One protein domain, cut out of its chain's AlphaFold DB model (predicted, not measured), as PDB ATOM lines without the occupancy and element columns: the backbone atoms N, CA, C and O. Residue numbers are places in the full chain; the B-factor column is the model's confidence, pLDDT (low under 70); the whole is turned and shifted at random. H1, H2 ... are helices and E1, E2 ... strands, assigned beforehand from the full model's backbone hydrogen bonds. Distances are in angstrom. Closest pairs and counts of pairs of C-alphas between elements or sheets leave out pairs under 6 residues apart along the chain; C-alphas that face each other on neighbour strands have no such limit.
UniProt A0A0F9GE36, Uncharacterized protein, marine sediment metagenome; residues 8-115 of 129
ATOM      1  N   LEU A   8      22.406  11.695  22.128       92.94
ATOM      2  CA  LEU A   8      22.042  12.700  21.134       92.94
ATOM      3  C   LEU A   8      21.277  13.844  21.814       92.94
ATOM      4  O   LEU A   8      20.338  13.583  22.552       92.94
ATOM      5  N   VAL A   9      21.628  15.099  21.554       92.62
ATOM      6  CA  VAL A   9      20.853  16.268  22.005       92.62
ATOM      7  C   VAL A   9      20.299  16.997  20.788       92.62
ATOM      8  O   VAL A   9      21.046  17.342  19.875       92.62
ATOM      9  N   VAL A  10      18.994  17.238  20.758       90.56
ATOM     10  CA  VAL A  10      18.312  17.924  19.657       90.56
ATOM     11  C   VAL A  10      17.657  19.181  20.191       90.56
ATOM     12  O   VAL A  10      16.888  19.103  21.137       90.56
ATOM     13  N   PHE A  11      17.931  20.329  19.578       87.56
ATOM     14  CA  PHE A  11      17.261  21.586  19.920       87.56
ATOM     15  C   PHE A  11      16.166  21.895  18.919       87.56
ATOM     16  O   PHE A  11      16.437  21.982  17.720       87.56
ATOM     17  N   LEU A  12      14.951  22.097  19.414       86.00
ATOM     18  CA  LEU A  12      13.785  22.374  18.597       86.00
ATOM     19  C   LEU A  12      12.874  23.396  19.297       86.00
ATOM     20  O   LEU A  12      12.067  23.045  20.152       86.00
ATOM     21  N   GLY A  13      13.034  24.666  18.926       80.31
ATOM     22  CA  GLY A  13      12.171  25.772  19.357       80.31
ATOM     23  C   GLY A  13      11.179  26.208  18.279       80.31
ATOM     24  O   GLY A  13      11.365  25.906  17.087       80.31
ATOM     25  N   GLY A  14      10.154  26.939  18.711       73.69
ATOM     26  CA  GLY A  14       9.144  27.547  17.852       73.69
ATOM     27  C   GLY A  14       9.718  28.580  16.880       73.69
ATOM     28  O   GLY A  14      10.872  28.997  16.979       73.69
ATOM     29  N   LEU A  15       8.907  28.968  15.892       74.62
ATOM     30  CA  LEU A  15       9.257  29.986  14.888       74.62
ATOM     31  C   LEU A  15       8.341  31.214  14.918       74.62
ATOM     32  O   LEU A  15       8.585  32.140  14.160       74.62
ATOM     33  N   GLY A  16       7.300  31.212  15.755       73.50
ATOM     34  CA  GLY A  16       6.241  32.221  15.751       73.50
ATOM     35  C   GLY A  16       4.846  31.606  15.591       73.50
ATOM     36  O   GLY A  16       4.667  30.390  15.699       73.50
ATOM     37  N   GLY A  17       3.841  32.459  15.385       80.19
ATOM     38  CA  GLY A  17       2.422  32.089  15.431       80.19
ATOM     39  C   GLY A  17       1.679  32.141  14.095       80.19
ATOM     40  O   GLY A  17       0.529  31.687  14.034       80.19
ATOM     41  N   SER A  18       2.293  32.676  13.036       86.44
ATOM     42  CA  SER A  18       1.655  32.770  11.721       86.44
ATOM     43  C   SER A  18       1.407  31.379  11.114       86.44
ATOM     44  O   SER A  18       2.070  30.403  11.482       86.44
ATOM     45  N   PRO A  19       0.464  31.243  10.161       88.88
ATOM     46  CA  PRO A  19       0.205  29.960   9.507       88.88
ATOM     47  C   PRO A  19       1.455  29.349   8.857       88.88
ATOM     48  O   PRO A  19       1.704  28.156   9.008       88.88
ATOM     49  N   VAL A  20       2.276  30.171   8.195       89.25
ATOM     50  CA  VAL A  20       3.519  29.719   7.550       89.25
ATOM     51  C   VAL A  20       4.536  29.251   8.591       89.25
ATOM     52  O   VAL A  20       5.102  28.170   8.441       89.25
ATOM     53  N   GLU A  21       4.732  29.998   9.679       85.19
ATOM     54  CA  GLU A  21       5.641  29.591  10.760       85.19
ATOM     55  C   GLU A  21       5.203  28.273  11.404       85.19
ATOM     56  O   GLU A  21       6.045  27.414  11.663       85.19
ATOM     57  N   LYS A  22       3.893  28.060  11.588       86.12
ATOM     58  CA  LYS A  22       3.341  26.791  12.087       86.12
ATOM     59  C   LYS A  22       3.596  25.629  11.126       86.12
ATOM     60  O   LYS A  22       3.984  24.550  11.574       86.12
ATOM     61  N   MET A  23       3.435  25.839   9.817       88.44
ATOM     62  CA  MET A  23       3.749  24.822   8.804       88.44
ATOM     63  C   MET A  23       5.234  24.440   8.836       88.44
ATOM     64  O   MET A  23       5.573  23.255   8.859       88.44
ATOM     65  N   VAL A  24       6.127  25.434   8.890       87.75
ATOM     66  CA  VAL A  24       7.575  25.195   8.965       87.75
ATOM     67  C   VAL A  24       7.951  24.529  10.292       87.75
ATOM     68  O   VAL A  24       8.758  23.600  10.297       87.75
ATOM     69  N   ALA A  25       7.347  24.936  11.412       85.50
ATOM     70  CA  ALA A  25       7.553  24.298  12.711       85.50
ATOM     71  C   ALA A  25       7.164  22.811  12.674       85.50
ATOM     72  O   ALA A  25       7.947  21.971  13.112       85.50
ATOM     73  N   GLY A  26       6.022  22.470  12.068       87.44
ATOM     74  CA  GLY A  26       5.602  21.081  11.866       87.44
ATOM     75  C   GLY A  26       6.592  20.275  11.016       87.44
ATOM     76  O   GLY A  26       6.997  19.180  11.408       87.44
ATOM     77  N   ALA A  27       7.057  20.839   9.896       89.06
ATOM     78  CA  ALA A  27       8.055  20.192   9.041       89.06
ATOM     79  C   ALA A  27       9.386  19.947   9.777       89.06
ATOM     80  O   ALA A  27       9.977  18.872   9.663       89.06
ATOM     81  N   ARG A  28       9.841  20.913  10.586       88.38
ATOM     82  CA  ARG A  28      11.040  20.769  11.426       88.38
ATOM     83  C   ARG A  28      10.859  19.700  12.502       88.38
ATOM     84  O   ARG A  28      11.796  18.942  12.744       88.38
ATOM     85  N   ALA A  29       9.672  19.607  13.107       88.81
ATOM     86  CA  ALA A  29       9.339  18.570  14.086       88.81
ATOM     87  C   ALA A  29       9.425  17.166  13.479       88.81
ATOM     88  O   ALA A  29      10.069  16.281  14.042       88.81
ATOM     89  N   ALA A  30       8.817  16.981  12.303       89.94
ATOM     90  CA  ALA A  30       8.847  15.717  11.576       89.94
ATOM     91  C   ALA A  30      10.283  15.332  11.184       89.94
ATOM     92  O   ALA A  30      10.730  14.227  11.481       89.94
ATOM     93  N   ALA A  31      11.055  16.271  10.627       87.38
ATOM     94  CA  ALA A  31      12.450  16.026  10.261       87.38
ATOM     95  C   ALA A  31      13.334  15.682  11.476       87.38
ATOM     96  O   ALA A  31      14.208  14.812  11.389       87.38
ATOM     97  N   ALA A  32      13.114  16.343  12.617       88.19
ATOM     98  CA  ALA A  32      13.814  16.034  13.861       88.19
ATOM     99  C   ALA A  32      13.476  14.619  14.356       88.19
ATOM    100  O   ALA A  32      14.391  13.861  14.677       88.19
ATOM    101  N   ARG A  33      12.191  14.236  14.349       90.19
ATOM    102  CA  ARG A  33      11.740  12.879  14.694       90.19
ATOM    103  C   ARG A  33      12.417  11.824  13.820       90.19
ATOM    104  O   ARG A  33      13.007  10.893  14.364       90.19
ATOM    105  N   ASP A  34      12.382  11.988  12.500       89.00
ATOM    106  CA  ASP A  34      12.972  11.032  11.556       89.00
ATOM    107  C   ASP A  34      14.481  10.882  11.775       89.00
ATOM    108  O   ASP A  34      15.022   9.772  11.778       89.00
ATOM    109  N   SER A  35      15.162  12.000  12.031       86.88
ATOM    110  CA  SER A  35      16.599  12.020  12.314       86.88
ATOM    111  C   SER A  35      16.936  11.277  13.608       86.88
ATOM    112  O   SER A  35      17.875  10.481  13.640       86.88
ATOM    113  N   VAL A  36      16.160  11.503  14.672       90.06
ATOM    114  CA  VAL A  36      16.335  10.814  15.957       90.06
ATOM    115  C   VAL A  36      16.046   9.324  15.809       90.06
ATOM    116  O   VAL A  36      16.842   8.504  16.261       90.06
ATOM    117  N   GLN A  37      14.965   8.957  15.121       90.50
ATOM    118  CA  GLN A  37      14.623   7.560  14.865       90.50
ATOM    119  C   GLN A  37      15.750   6.839  14.116       90.50
ATOM    120  O   GLN A  37      16.180   5.764  14.536       90.50
ATOM    121  N   ALA A  38      16.283   7.446  13.051       88.19
ATOM    122  CA  ALA A  38      17.401   6.889  12.297       88.19
ATOM    123  C   ALA A  38      18.678   6.760  13.149       88.19
ATOM    124  O   ALA A  38      19.391   5.756  13.058       88.19
ATOM    125  N   ALA A  39      18.960   7.748  14.003       87.00
ATOM    126  CA  ALA A  39      20.113   7.732  14.895       87.00
ATOM    127  C   ALA A  39      20.022   6.603  15.936       87.00
ATOM    128  O   ALA A  39      20.981   5.840  16.103       87.00
ATOM    129  N   LEU A  40      18.871   6.464  16.600       89.69
ATOM    130  CA  LEU A  40      18.641   5.447  17.629       89.69
ATOM    131  C   LEU A  40      18.610   4.032  17.041       89.69
ATOM    132  O   LEU A  40      19.242   3.133  17.595       89.69
ATOM    133  N   ALA A  41      17.982   3.844  15.874       88.75
ATOM    134  CA  ALA A  41      17.967   2.560  15.166       88.75
ATOM    135  C   ALA A  41      19.381   2.064  14.806       88.75
ATOM    136  O   ALA A  41      19.628   0.863  14.730       88.75
ATOM    137  N   GLY A  42      20.336   2.980  14.623       83.44
ATOM    138  CA  GLY A  42      21.731   2.641  14.358       83.44
ATOM    139  C   GLY A  42      22.506   2.095  15.564       83.44
ATOM    140  O   GLY A  42      23.679   1.762  15.394       83.44
ATOM    141  N   GLY A  43      21.924   2.069  16.772       85.00
ATOM    142  CA  GLY A  43      22.522   1.518  18.000       85.00
ATOM    143  C   GLY A  43      23.737   2.280  18.551       85.00
ATOM    144  O   GLY A  43      24.310   1.889  19.572       85.00
ATOM    145  N   ARG A  44      24.138   3.373  17.889       86.00
ATOM    146  CA  ARG A  44      25.333   4.177  18.199       86.00
ATOM    147  C   ARG A  44      25.134   5.144  19.360       86.00
ATOM    148  O   ARG A  44      26.125   5.597  19.924       86.00
ATOM    149  N   PHE A  45      23.887   5.429  19.713       90.56
ATOM    150  CA  PHE A  45      23.523   6.332  20.795       90.56
ATOM    151  C   PHE A  45      22.896   5.560  21.953       90.56
ATOM    152  O   PHE A  45      22.269   4.522  21.744       90.56
ATOM    153  N   THR A  46      23.081   6.048  23.177       92.12
ATOM    154  CA  THR A  46      22.407   5.501  24.370       92.12
ATOM    155  C   THR A  46      20.942   5.917  24.453       92.12
ATOM    156  O   THR A  46      20.138   5.212  25.050       92.12
ATOM    157  N   GLY A  47      20.614   7.052  23.845       93.62
ATOM    158  CA  GLY A  47      19.306   7.686  23.860       93.62
ATOM    159  C   GLY A  47      19.407   9.084  23.260       93.62
ATOM    160  O   GLY A  47      20.476   9.494  22.783       93.62
ATOM    161  N   ALA A  48      18.298   9.814  23.288       94.25
ATOM    162  CA  ALA A  48      18.250  11.194  22.832       94.25
ATOM    163  C   ALA A  48      17.523  12.100  23.830       94.25
ATOM    164  O   ALA A  48      16.578  11.680  24.491       94.25
ATOM    165  N   VAL A  49      17.943  13.358  23.901       94.88
ATOM    166  CA  VAL A  49      17.265  14.429  24.630       94.88
ATOM    167  C   VAL A  49      16.799  15.472  23.622       94.88
ATOM    168  O   VAL A  49      17.616  16.052  22.908       94.88
ATOM    169  N   LEU A  50      15.492  15.702  23.549       92.81
ATOM    170  CA  LEU A  50      14.884  16.753  22.741       92.81
ATOM    171  C   LEU A  50      14.610  17.967  23.628       92.81
ATOM    172  O   LEU A  50      13.723  17.933  24.476       92.81
ATOM    173  N   VAL A  51      15.370  19.034  23.421       91.00
ATOM    174  CA  VAL A  51      15.238  20.302  24.133       91.00
ATOM    175  C   VAL A  51      14.314  21.229  23.352       91.00
ATOM    176  O   VAL A  51      14.554  21.484  22.168       91.00
ATOM    177  N   THR A  52      13.271  21.743  24.001       88.75
ATOM    178  CA  THR A  52      12.246  22.584  23.366       88.75
ATOM    179  C   THR A  52      11.749  23.684  24.302       88.75
ATOM    180  O   THR A  52      11.888  23.567  25.515       88.75
ATOM    181  N   ASP A  53      11.150  24.732  23.741       83.88
ATOM    182  CA  ASP A  53      10.457  25.794  24.486       83.88
ATOM    183  C   ASP A  53       8.996  25.437  24.826       83.88
ATOM    184  O   ASP A  53       8.318  26.177  25.534       83.88
ATOM    185  N   GLY A  54       8.498  24.298  24.327       84.06
ATOM    186  CA  GLY A  54       7.125  23.834  24.543       84.06
ATOM    187  C   GLY A  54       6.073  24.550  23.690       84.06
ATOM    188  O   GLY A  54       4.890  24.243  23.802       84.06
ATOM    189  N   SER A  55       6.477  25.471  22.811       79.75
ATOM    190  CA  SER A  55       5.561  26.264  21.980       79.75
ATOM    191  C   SER A  55       4.988  25.499  20.783       79.75
ATOM    192  O   SER A  55       4.031  25.951  20.150       79.75
ATOM    193  N   MET A  56       5.568  24.345  20.448       79.62
ATOM    194  CA  MET A  56       5.202  23.568  19.270       79.62
ATOM    195  C   MET A  56       4.686  22.176  19.613       79.62
ATOM    196  O   MET A  56       5.147  21.524  20.548       79.62
ATOM    197  N   HIS A  57       3.768  21.688  18.783       83.44
ATOM    198  CA  HIS A  57       3.304  20.314  18.863       83.44
ATOM    199  C   HIS A  57       4.407  19.358  18.393       83.44
ATOM    200  O   HIS A  57       4.877  19.441  17.253       83.44
ATOM    201  N   LEU A  58       4.799  18.432  19.264       85.25
ATOM    202  CA  LEU A  58       5.753  17.382  18.935       85.25
ATOM    203  C   LEU A  58       5.010  16.158  18.383       85.25
ATOM    204  O   LEU A  58       3.992  15.764  18.949       85.25
ATOM    205  N   PRO A  59       5.477  15.547  17.282       84.56
ATOM    206  CA  PRO A  59       4.949  14.260  16.843       84.56
ATOM    207  C   PRO A  59       5.348  13.153  17.830       84.56
ATOM    208  O   PRO A  59       6.272  13.342  18.621       84.56
ATOM    209  N   ASP A  60       4.721  11.977  17.727       90.56
ATOM    210  CA  ASP A  60       5.090  10.811  18.543       90.56
ATOM    211  C   ASP A  60       6.593  10.529  18.464       90.56
ATOM    212  O   ASP A  60       7.147  10.272  17.391       90.56
ATOM    213  N   LEU A  61       7.273  10.585  19.604       90.44
ATOM    214  CA  LEU A  61       8.718  10.404  19.659       90.44
ATOM    215  C   LEU A  61       9.070   8.914  19.778       90.44
ATOM    216  O   LEU A  61       8.341   8.155  20.421       90.44
ATOM    217  N   PRO A  62      10.184   8.465  19.170       89.69
ATOM    218  CA  PRO A  62      10.632   7.086  19.317       89.69
ATOM    219  C   PRO A  62      11.015   6.768  20.772       89.69
ATOM    220  O   PRO A  62      11.348   7.653  21.562       89.69
ATOM    221  N   ALA A  63      11.010   5.481  21.123       90.25
ATOM    222  CA  ALA A  63      11.458   5.031  22.439       90.25
ATOM    223  C   ALA A  63      12.918   5.446  22.704       90.25
ATOM    224  O   ALA A  63      13.760   5.413  21.805       90.25
ATOM    225  N   GLY A  64      13.223   5.824  23.948       91.50
ATOM    226  CA  GLY A  64      14.556   6.302  24.339       91.50
ATOM    227  C   GLY A  64      14.805   7.792  24.077       91.50
ATOM    228  O   GLY A  64      15.941   8.249  24.220       91.50
ATOM    229  N   VAL A  65      13.764   8.552  23.710       95.00
ATOM    230  CA  VAL A  65      13.794  10.021  23.675       95.00
ATOM    231  C   VAL A  65      13.229  10.586  24.972       95.00
ATOM    232  O   VAL A  65      12.120  10.251  25.371       95.00
ATOM    233  N   THR A  66      13.981  11.481  25.606       95.75
ATOM    234  CA  THR A  66      13.523  12.296  26.738       95.75
ATOM    235  C   THR A  66      13.259  13.718  26.259       95.75
ATOM    236  O   THR A  66      14.086  14.281  25.543       95.75
ATOM    237  N   VAL A  67      12.130  14.311  26.642       94.19
ATOM    238  CA  VAL A  67      11.816  15.713  26.324       94.19
ATOM    239  C   VAL A  67      12.240  16.605  27.486       94.19
ATOM    240  O   VAL A  67      11.909  16.335  28.638       94.19
ATOM    241  N   ASP A  68      12.976  17.668  27.182       93.12
ATOM    242  CA  ASP A  68      13.459  18.657  28.140       93.12
ATOM    243  C   ASP A  68      12.915  20.042  27.772       93.12
ATOM    244  O   ASP A  68      13.462  20.741  26.914       93.12
ATOM    245  N   VAL A  69      11.797  20.408  28.399       90.50
ATOM    246  CA  VAL A  69      11.097  21.670  28.140       90.50
ATOM    247  C   VAL A  69      11.698  22.791  28.983       90.50
ATOM    248  O   VAL A  69      11.848  22.640  30.195       90.50
ATOM    249  N   ASP A  70      12.019  23.912  28.341       82.88
ATOM    250  CA  ASP A  70      12.464  25.146  28.985       82.88
ATOM    251  C   ASP A  70      11.912  26.371  28.231       82.88
ATOM    252  O   ASP A  70      12.405  26.684  27.146       82.88
ATOM    253  N   PRO A  71      10.881  27.047  28.772       75.31
ATOM    254  CA  PRO A  71      10.256  28.204  28.137       75.31
ATOM    255  C   PRO A  71      11.044  29.516  28.329       75.31
ATOM    256  O   PRO A  71      10.570  30.571  27.907       75.31
ATOM    257  N   GLY A  72      12.200  29.493  29.005       73.50
ATOM    258  CA  GLY A  72      13.011  30.682  29.265       73.50
ATOM    259  C   GLY A  72      13.741  31.234  28.028       73.50
ATOM    260  O   GLY A  72      13.711  30.637  26.948       73.50
ATOM    261  N   PRO A  73      14.437  32.382  28.160       74.56
ATOM    262  CA  PRO A  73      15.237  32.945  27.077       74.56
ATOM    263  C   PRO A  73      16.268  31.952  26.540       74.56
ATOM    264  O   PRO A  73      17.069  31.378  27.281       74.56
ATOM    265  N   PHE A  74      16.274  31.759  25.221       75.25
ATOM    266  CA  PHE A  74      17.123  30.746  24.615       75.25
ATOM    267  C   PHE A  74      18.556  31.245  24.402       75.25
ATOM    268  O   PHE A  74      18.818  32.091  23.546       75.25
ATOM    269  N   HIS A  75      19.507  30.629  25.107       80.88
ATOM    270  CA  HIS A  75      20.932  30.746  24.810       80.88
ATOM    271  C   HIS A  75      21.544  29.361  24.577       80.88
ATOM    272  O   HIS A  75      21.791  28.609  25.521       80.88
ATOM    273  N   PHE A  76      21.880  29.042  23.322       78.69
ATOM    274  CA  PHE A  76      22.330  27.705  22.906       78.69
ATOM    275  C   PHE A  76      23.436  27.105  23.794       78.69
ATOM    276  O   PHE A  76      23.301  25.977  24.259       78.69
ATOM    277  N   GLY A  77      24.521  27.847  24.049       78.69
ATOM    278  CA  GLY A  77      25.663  27.336  24.822       78.69
ATOM    279  C   GLY A  77      25.309  26.984  26.272       78.69
ATOM    280  O   GLY A  77      25.607  25.881  26.728       78.69
ATOM    281  N   CYS A  78      24.636  27.900  26.971       83.62
ATOM    282  CA  CYS A  78      24.146  27.705  28.334       83.62
ATOM    283  C   CYS A  78      23.146  26.555  28.401       83.62
ATOM    284  O   CYS A  78      23.336  25.638  29.197       83.62
ATOM    285  N   ARG A  79      22.171  26.532  27.486       86.19
ATOM    286  CA  ARG A  79      21.156  25.484  27.447       86.19
ATOM    287  C   ARG A  79      21.761  24.109  27.172       86.19
ATOM    288  O   ARG A  79      21.428  23.152  27.856       86.19
ATOM    289  N   LEU A  80      22.714  24.001  26.244       86.75
ATOM    290  CA  LEU A  80      23.450  22.754  26.026       86.75
ATOM    291  C   LEU A  80      24.207  22.331  27.287       86.75
ATOM    292  O   LEU A  80      24.082  21.182  27.700       86.75
ATOM    293  N   ALA A  81      24.949  23.235  27.928       87.88
ATOM    294  CA  ALA A  81      25.672  22.916  29.158       87.88
ATOM    295  C   ALA A  81      24.732  22.463  30.293       87.88
ATOM    296  O   ALA A  81      25.060  21.538  31.035       87.88
ATOM    297  N   GLU A  82      23.563  23.088  30.424       90.56
ATOM    298  CA  GLU A  82      22.518  22.700  31.374       90.56
ATOM    299  C   GLU A  82      21.927  21.338  31.068       90.56
ATOM    300  O   GLU A  82      21.874  20.509  31.969       90.56
ATOM    301  N   THR A  83      21.544  21.068  29.820       90.38
ATOM    302  CA  THR A  83      21.032  19.759  29.403       90.38
ATOM    303  C   THR A  83      22.062  18.662  29.676       90.38
ATOM    304  O   THR A  83      21.725  17.625  30.242       90.38
ATOM    305  N   VAL A  84      23.339  18.894  29.355       91.00
ATOM    306  CA  VAL A  84      24.412  17.931  29.654       91.00
ATOM    307  C   VAL A  84      24.513  17.642  31.151       91.00
ATOM    308  O   VAL A  84      24.634  16.481  31.532       91.00
ATOM    309  N   ARG A  85      24.427  18.671  32.003       91.50
ATOM    310  CA  ARG A  85      24.461  18.508  33.464       91.50
ATOM    311  C   ARG A  85      23.204  17.828  34.009       91.50
ATOM    312  O   ARG A  85      23.320  16.897  34.796       91.50
ATOM    313  N   LYS A  86      22.021  18.282  33.590       92.81
ATOM    314  CA  LYS A  86      20.707  17.818  34.061       92.81
ATOM    315  C   LYS A  86      20.491  16.332  33.787       92.81
ATOM    316  O   LYS A  86      19.919  15.647  34.623       92.81
ATOM    317  N   HIS A  87      20.970  15.845  32.643       92.25
ATOM    318  CA  HIS A  87      20.816  14.447  32.228       92.25
ATOM    319  C   HIS A  87      22.083  13.597  32.449       92.25
ATOM    320  O   HIS A  87      22.155  12.486  31.936       92.25
ATOM    321  N   ASP A  88      23.087  14.109  33.176       90.75
ATOM    322  CA  ASP A  88      24.395  13.468  33.435       90.75
ATOM    323  C   ASP A  88      25.052  12.845  32.182       90.75
ATOM    324  O   ASP A  88      25.510  11.697  32.158       90.75
ATOM    325  N   LEU A  89      25.084  13.604  31.085       89.12
ATOM    326  CA  LEU A  89      25.549  13.090  29.799       89.12
ATOM    327  C   LEU A  89      27.083  13.102  29.721       89.12
ATOM    328  O   LEU A  89      27.706  14.140  29.504       89.12
ATOM    329  N   GLY A  90      27.713  11.928  29.829       83.94
ATOM    330  CA  GLY A  90      29.179  11.804  29.757       83.94
ATOM    331  C   GLY A  90      29.790  12.049  28.366       83.94
ATOM    332  O   GLY A  90      30.939  12.473  28.255       83.94
ATOM    333  N   HIS A  91      29.033  11.797  27.295       88.06
ATOM    334  CA  HIS A  91      29.452  12.008  25.906       88.06
ATOM    335  C   HIS A  91      28.256  12.459  25.076       88.06
ATOM    336  O   HIS A  91      27.218  11.800  25.106       88.06
ATOM    337  N   VAL A  92      28.392  13.555  24.329       88.12
ATOM    338  CA  VAL A  92      27.251  14.189  23.659       88.12
ATOM    339  C   VAL A  92      27.569  14.500  22.207       88.12
ATOM    340  O   VAL A  92      28.650  14.973  21.851       88.12
ATOM    341  N   VAL A  93      26.585  14.249  21.357       89.38
ATOM    342  CA  VAL A  93      26.520  14.769  19.994       89.38
ATOM    343  C   VAL A  93      25.256  15.605  19.917       89.38
ATOM    344  O   VAL A  93      24.209  15.149  20.368       89.38
ATOM    345  N   TYR A  94      25.332  16.811  19.358       86.44
ATOM    346  CA  TYR A  94      24.137  17.625  19.155       86.44
ATOM    347  C   TYR A  94      23.725  17.654  17.680       86.44
ATOM    348  O   TYR A  94      24.571  17.578  16.786       86.44
ATOM    349  N   LEU A  95      22.423  17.787  17.439       79.12
ATOM    350  CA  LEU A  95      21.816  17.950  16.123       79.12
ATOM    351  C   LEU A  95      20.918  19.195  16.126       79.12
ATOM    352  O   LEU A  95      20.115  19.398  17.037       79.12
ATOM    353  N   GLY A  96      21.071  20.049  15.112       67.69
ATOM    354  CA  GLY A  96      20.193  21.205  14.918       67.69
ATOM    355  C   GLY A  96      18.816  20.744  14.444       67.69
ATOM    356  O   GLY A  96      18.713  20.120  13.388       67.69
ATOM    357  N   GLY A  97      17.759  21.027  15.213       60.66
ATOM    358  CA  GLY A  97      16.388  20.648  14.873       60.66
ATOM    359  C   GLY A  97      15.900  21.355  13.609       60.66
ATOM    360  O   GLY A  97      15.419  22.493  13.650       60.66
ATOM    361  N   GLY A  98      16.032  20.658  12.479       54.12
ATOM    362  CA  GLY A  98      15.459  21.035  11.189       54.12
ATOM    363  C   GLY A  98      16.430  21.570  10.132       54.12
ATOM    364  O   GLY A  98      15.977  21.889   9.040       54.12
ATOM    365  N   SER A  99      17.741  21.641  10.385       46.28
ATOM    366  CA  SER A  99      18.718  22.105   9.377       46.28
ATOM    367  C   SER A  99      19.229  21.004   8.437       46.28
ATOM    368  O   SER A  99      20.213  21.213   7.733       46.28
ATOM    369  N   LEU A 100      18.597  19.827   8.421       36.00
ATOM    370  CA  LEU A 100      18.954  18.729   7.518       36.00
ATOM    371  C   LEU A 100      17.724  18.293   6.710       36.00
ATOM    372  O   LEU A 100      16.999  17.384   7.119       36.00
ATOM    373  N   PRO A 101      17.468  18.930   5.555       28.94
ATOM    374  CA  PRO A 101      16.532  18.407   4.576       28.94
ATOM    375  C   PRO A 101      17.100  17.090   4.023       28.94
ATOM    376  O   PRO A 101      18.196  17.071   3.472       28.94
ATOM    377  N   ARG A 102      16.339  15.998   4.155       26.28
ATOM    378  CA  ARG A 102      16.550  14.695   3.490       26.28
ATOM    379  C   ARG A 102      17.918  14.031   3.723       26.28
ATOM    380  O   ARG A 102      18.799  14.058   2.869       26.28
ATOM    381  N   ALA A 103      18.040  13.266   4.809       34.12
ATOM    382  CA  ALA A 103      19.051  12.211   4.894       34.12
ATOM    383  C   ALA A 103      18.651  11.028   3.983       34.12
ATOM    384  O   ALA A 103      18.055  10.044   4.422       34.12
ATOM    385  N   GLN A 104      18.944  11.134   2.683       28.30
ATOM    386  CA  GLN A 104      18.878  10.004   1.753       28.30
ATOM    387  C   GLN A 104      19.867   8.921   2.226       28.30
ATOM    388  O   GLN A 104      20.969   9.217   2.682       28.30
ATOM    389  N   ARG A 105      19.461   7.654   2.097       34.78
ATOM    390  CA  ARG A 105      20.029   6.407   2.655       34.78
ATOM    391  C   ARG A 105      21.521   6.098   2.382       34.78
ATOM    392  O   ARG A 105      21.951   4.980   2.656       34.78
ATOM    393  N   ARG A 106      22.327   7.026   1.854       30.77
ATOM    394  CA  ARG A 106      23.774   6.882   1.625       30.77
ATOM    395  C   ARG A 106      24.486   8.240   1.744       30.77
ATOM    396  O   ARG A 106      24.503   9.002   0.792       30.77
ATOM    397  N   GLY A 107      25.116   8.480   2.896       31.98
ATOM    398  CA  GLY A 107      26.156   9.500   3.086       31.98
ATOM    399  C   GLY A 107      25.676  10.898   3.494       31.98
ATOM    400  O   GLY A 107      25.166  11.643   2.673       31.98
ATOM    401  N   ILE A 108      25.941  11.302   4.742       39.97
ATOM    402  CA  ILE A 108      27.036  12.238   5.053       39.97
ATOM    403  C   ILE A 108      27.243  12.369   6.565       39.97
ATOM    404  O   ILE A 108      26.334  12.379   7.392       39.97
ATOM    405  N   THR A 109      28.524  12.458   6.869       36.94
ATOM    406  CA  THR A 109      29.200  12.658   8.134       36.94
ATOM    407  C   THR A 109      29.194  14.149   8.477       36.94
ATOM    408  O   THR A 109      30.052  14.888   8.011       36.94
ATOM    409  N   ALA A 110      28.255  14.614   9.298       39.41
ATOM    410  CA  ALA A 110      28.378  15.926   9.942       39.41
ATOM    411  C   ALA A 110      27.823  15.888  11.372       39.41
ATOM    412  O   ALA A 110      26.957  16.659  11.766       39.41
ATOM    413  N   TRP A 111      28.343  14.946  12.158       46.94
ATOM    414  CA  TRP A 111      28.121  14.866  13.597       46.94
ATOM    415  C   TRP A 111      29.250  15.622  14.291       46.94
ATOM    416  O   TRP A 111      30.401  15.183  14.254       46.94
ATOM    417  N   ARG A 112      28.954  16.756  14.931       44.09
ATOM    418  CA  ARG A 112      29.934  17.403  15.812       44.09
ATOM    419  C   ARG A 112      29.815  16.771  17.191       44.09
ATOM    420  O   ARG A 112      28.883  17.044  17.942       44.09
ATOM    421  N   ALA A 113      30.753  15.881  17.496       44.69
ATOM    422  CA  ALA A 113      30.923  15.360  18.841       44.69
ATOM    423  C   ALA A 113      31.540  16.456  19.716       44.69
ATOM    424  O   ALA A 113      32.642  16.929  19.430       44.69
ATOM    425  N   LEU A 114      30.837  16.850  20.776       48.44
ATOM    426  CA  LEU A 114      31.406  17.682  21.824       48.44
ATOM    427  C   LEU A 114      31.727  16.761  23.002       48.44
ATOM    428  O   LEU A 114      30.841  16.191  23.638       48.44
ATOM    429  N   PHE A 115      33.011  16.577  23.288       46.88
ATOM    430  CA  PHE A 115      33.438  15.835  24.468       46.88
ATOM    431  C   PHE A 115      33.459  16.785  25.663       46.88
ATOM    432  O   PHE A 115      34.474  17.422  25.937       46.88
TER     433      PHE A 115
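AT A GLANCE: This is residues 8 to 115 of the 129 residues of an uncharacterized protein of marine sediment metagenome (UniProt A0A0F9GE36). A strongly twisted sheet of five strands forms the core, with the long helix H1 running along the strands over one face and the shorter H2 slantwise over the other, three layers in all. From the long link between E4 and E5, residues 104 to 109 stick out. The printed part has 108 residues with two named helices and five named strands, along the chain E1 H1 E2 E3 H2 E4 E5; the class is mixed, helices and strands. The sheet's order is E3 E2 E1 E4 E5, mixed, with E4 and E5 antiparallel and the other neighbour pairs parallel. The whole is compact, with a radius of gyration of the C-alphas of 13.6 A and spans of 37 by 33 by 23 A.

IN THESE COORDINATES: In the sheet, E3 is residues 65 to 69, 12.8 A long; E2 is residues 48 to 52, 12.9 A; E1 is residues 8 to 11, 10.2 A; E4 is residues 92 to 96, 13.2 A; and E5 is residues 112 to 114, 6.2 A. E1 begins at C-alpha 8 (22.042, 12.700, 21.134), and E5 ends at C-alpha 114 (31.406, 17.682, 21.824). H1 is residues 19 to 41, 33.1 A from first to last C-alpha, beginning at C-alpha 19 (0.205, 29.960, 9.507). H2 is residues 76 to 86, 15.0 A.

HOW THE PARTS SIT: The edge strands are E3 and E5. E3 and E2 are parallel at 23 degrees, with N 66 and O 48 2.8 A apart, within hydrogen-bond range. E2 and E1 are parallel at 12 degrees, with N 51 and O 10 at 2.7 A. E1 and E4 are parallel at 33 degrees, with N 9 and O 93 at 2.8 A. E4 and E5 form an antiparallel hairpin at 137 degrees, with N 114 and O 92 at 3.1 A. H1 is on the sheet at a height of 9.9 A, over E1 and along the strands, at 1 degrees to E1 on the local plane; its closest C-alphas to E1 are Ala 32 and Val 10, 7.6 A. H2 is on the opposite face at a height of 8.9 A, over E1 and only just over E2, on which 3 of its C-alphas fall; it runs slantwise to the strands, at 47 degrees to E1 on the local plane. The closest C-alphas of H2 and E4 are those of Val 84 and Val 92, 7.6 A. E1, H1, E2 are a strand-helix-strand unit, two parallel neighbour strands with a helix between them along the chain, and E3, H2, E4 are a split one, with E2 and E1 between its strands in the sheet; both crossovers are right-handed. H1 and H2 are apart. In H1 and H2 every O i to N i+4 pair is within hydrogen-bond range.

THE WHOLE: The C-alphas farthest apart are those of Pro 19 and Gly 90, 39.7 A. The printed part has no cut. The long links are E2 to E3, 12 residues, and E4 to E5, 15 residues. The mean pLDDT of the printed part is 78.5, and residues 96 to 115 are under 70.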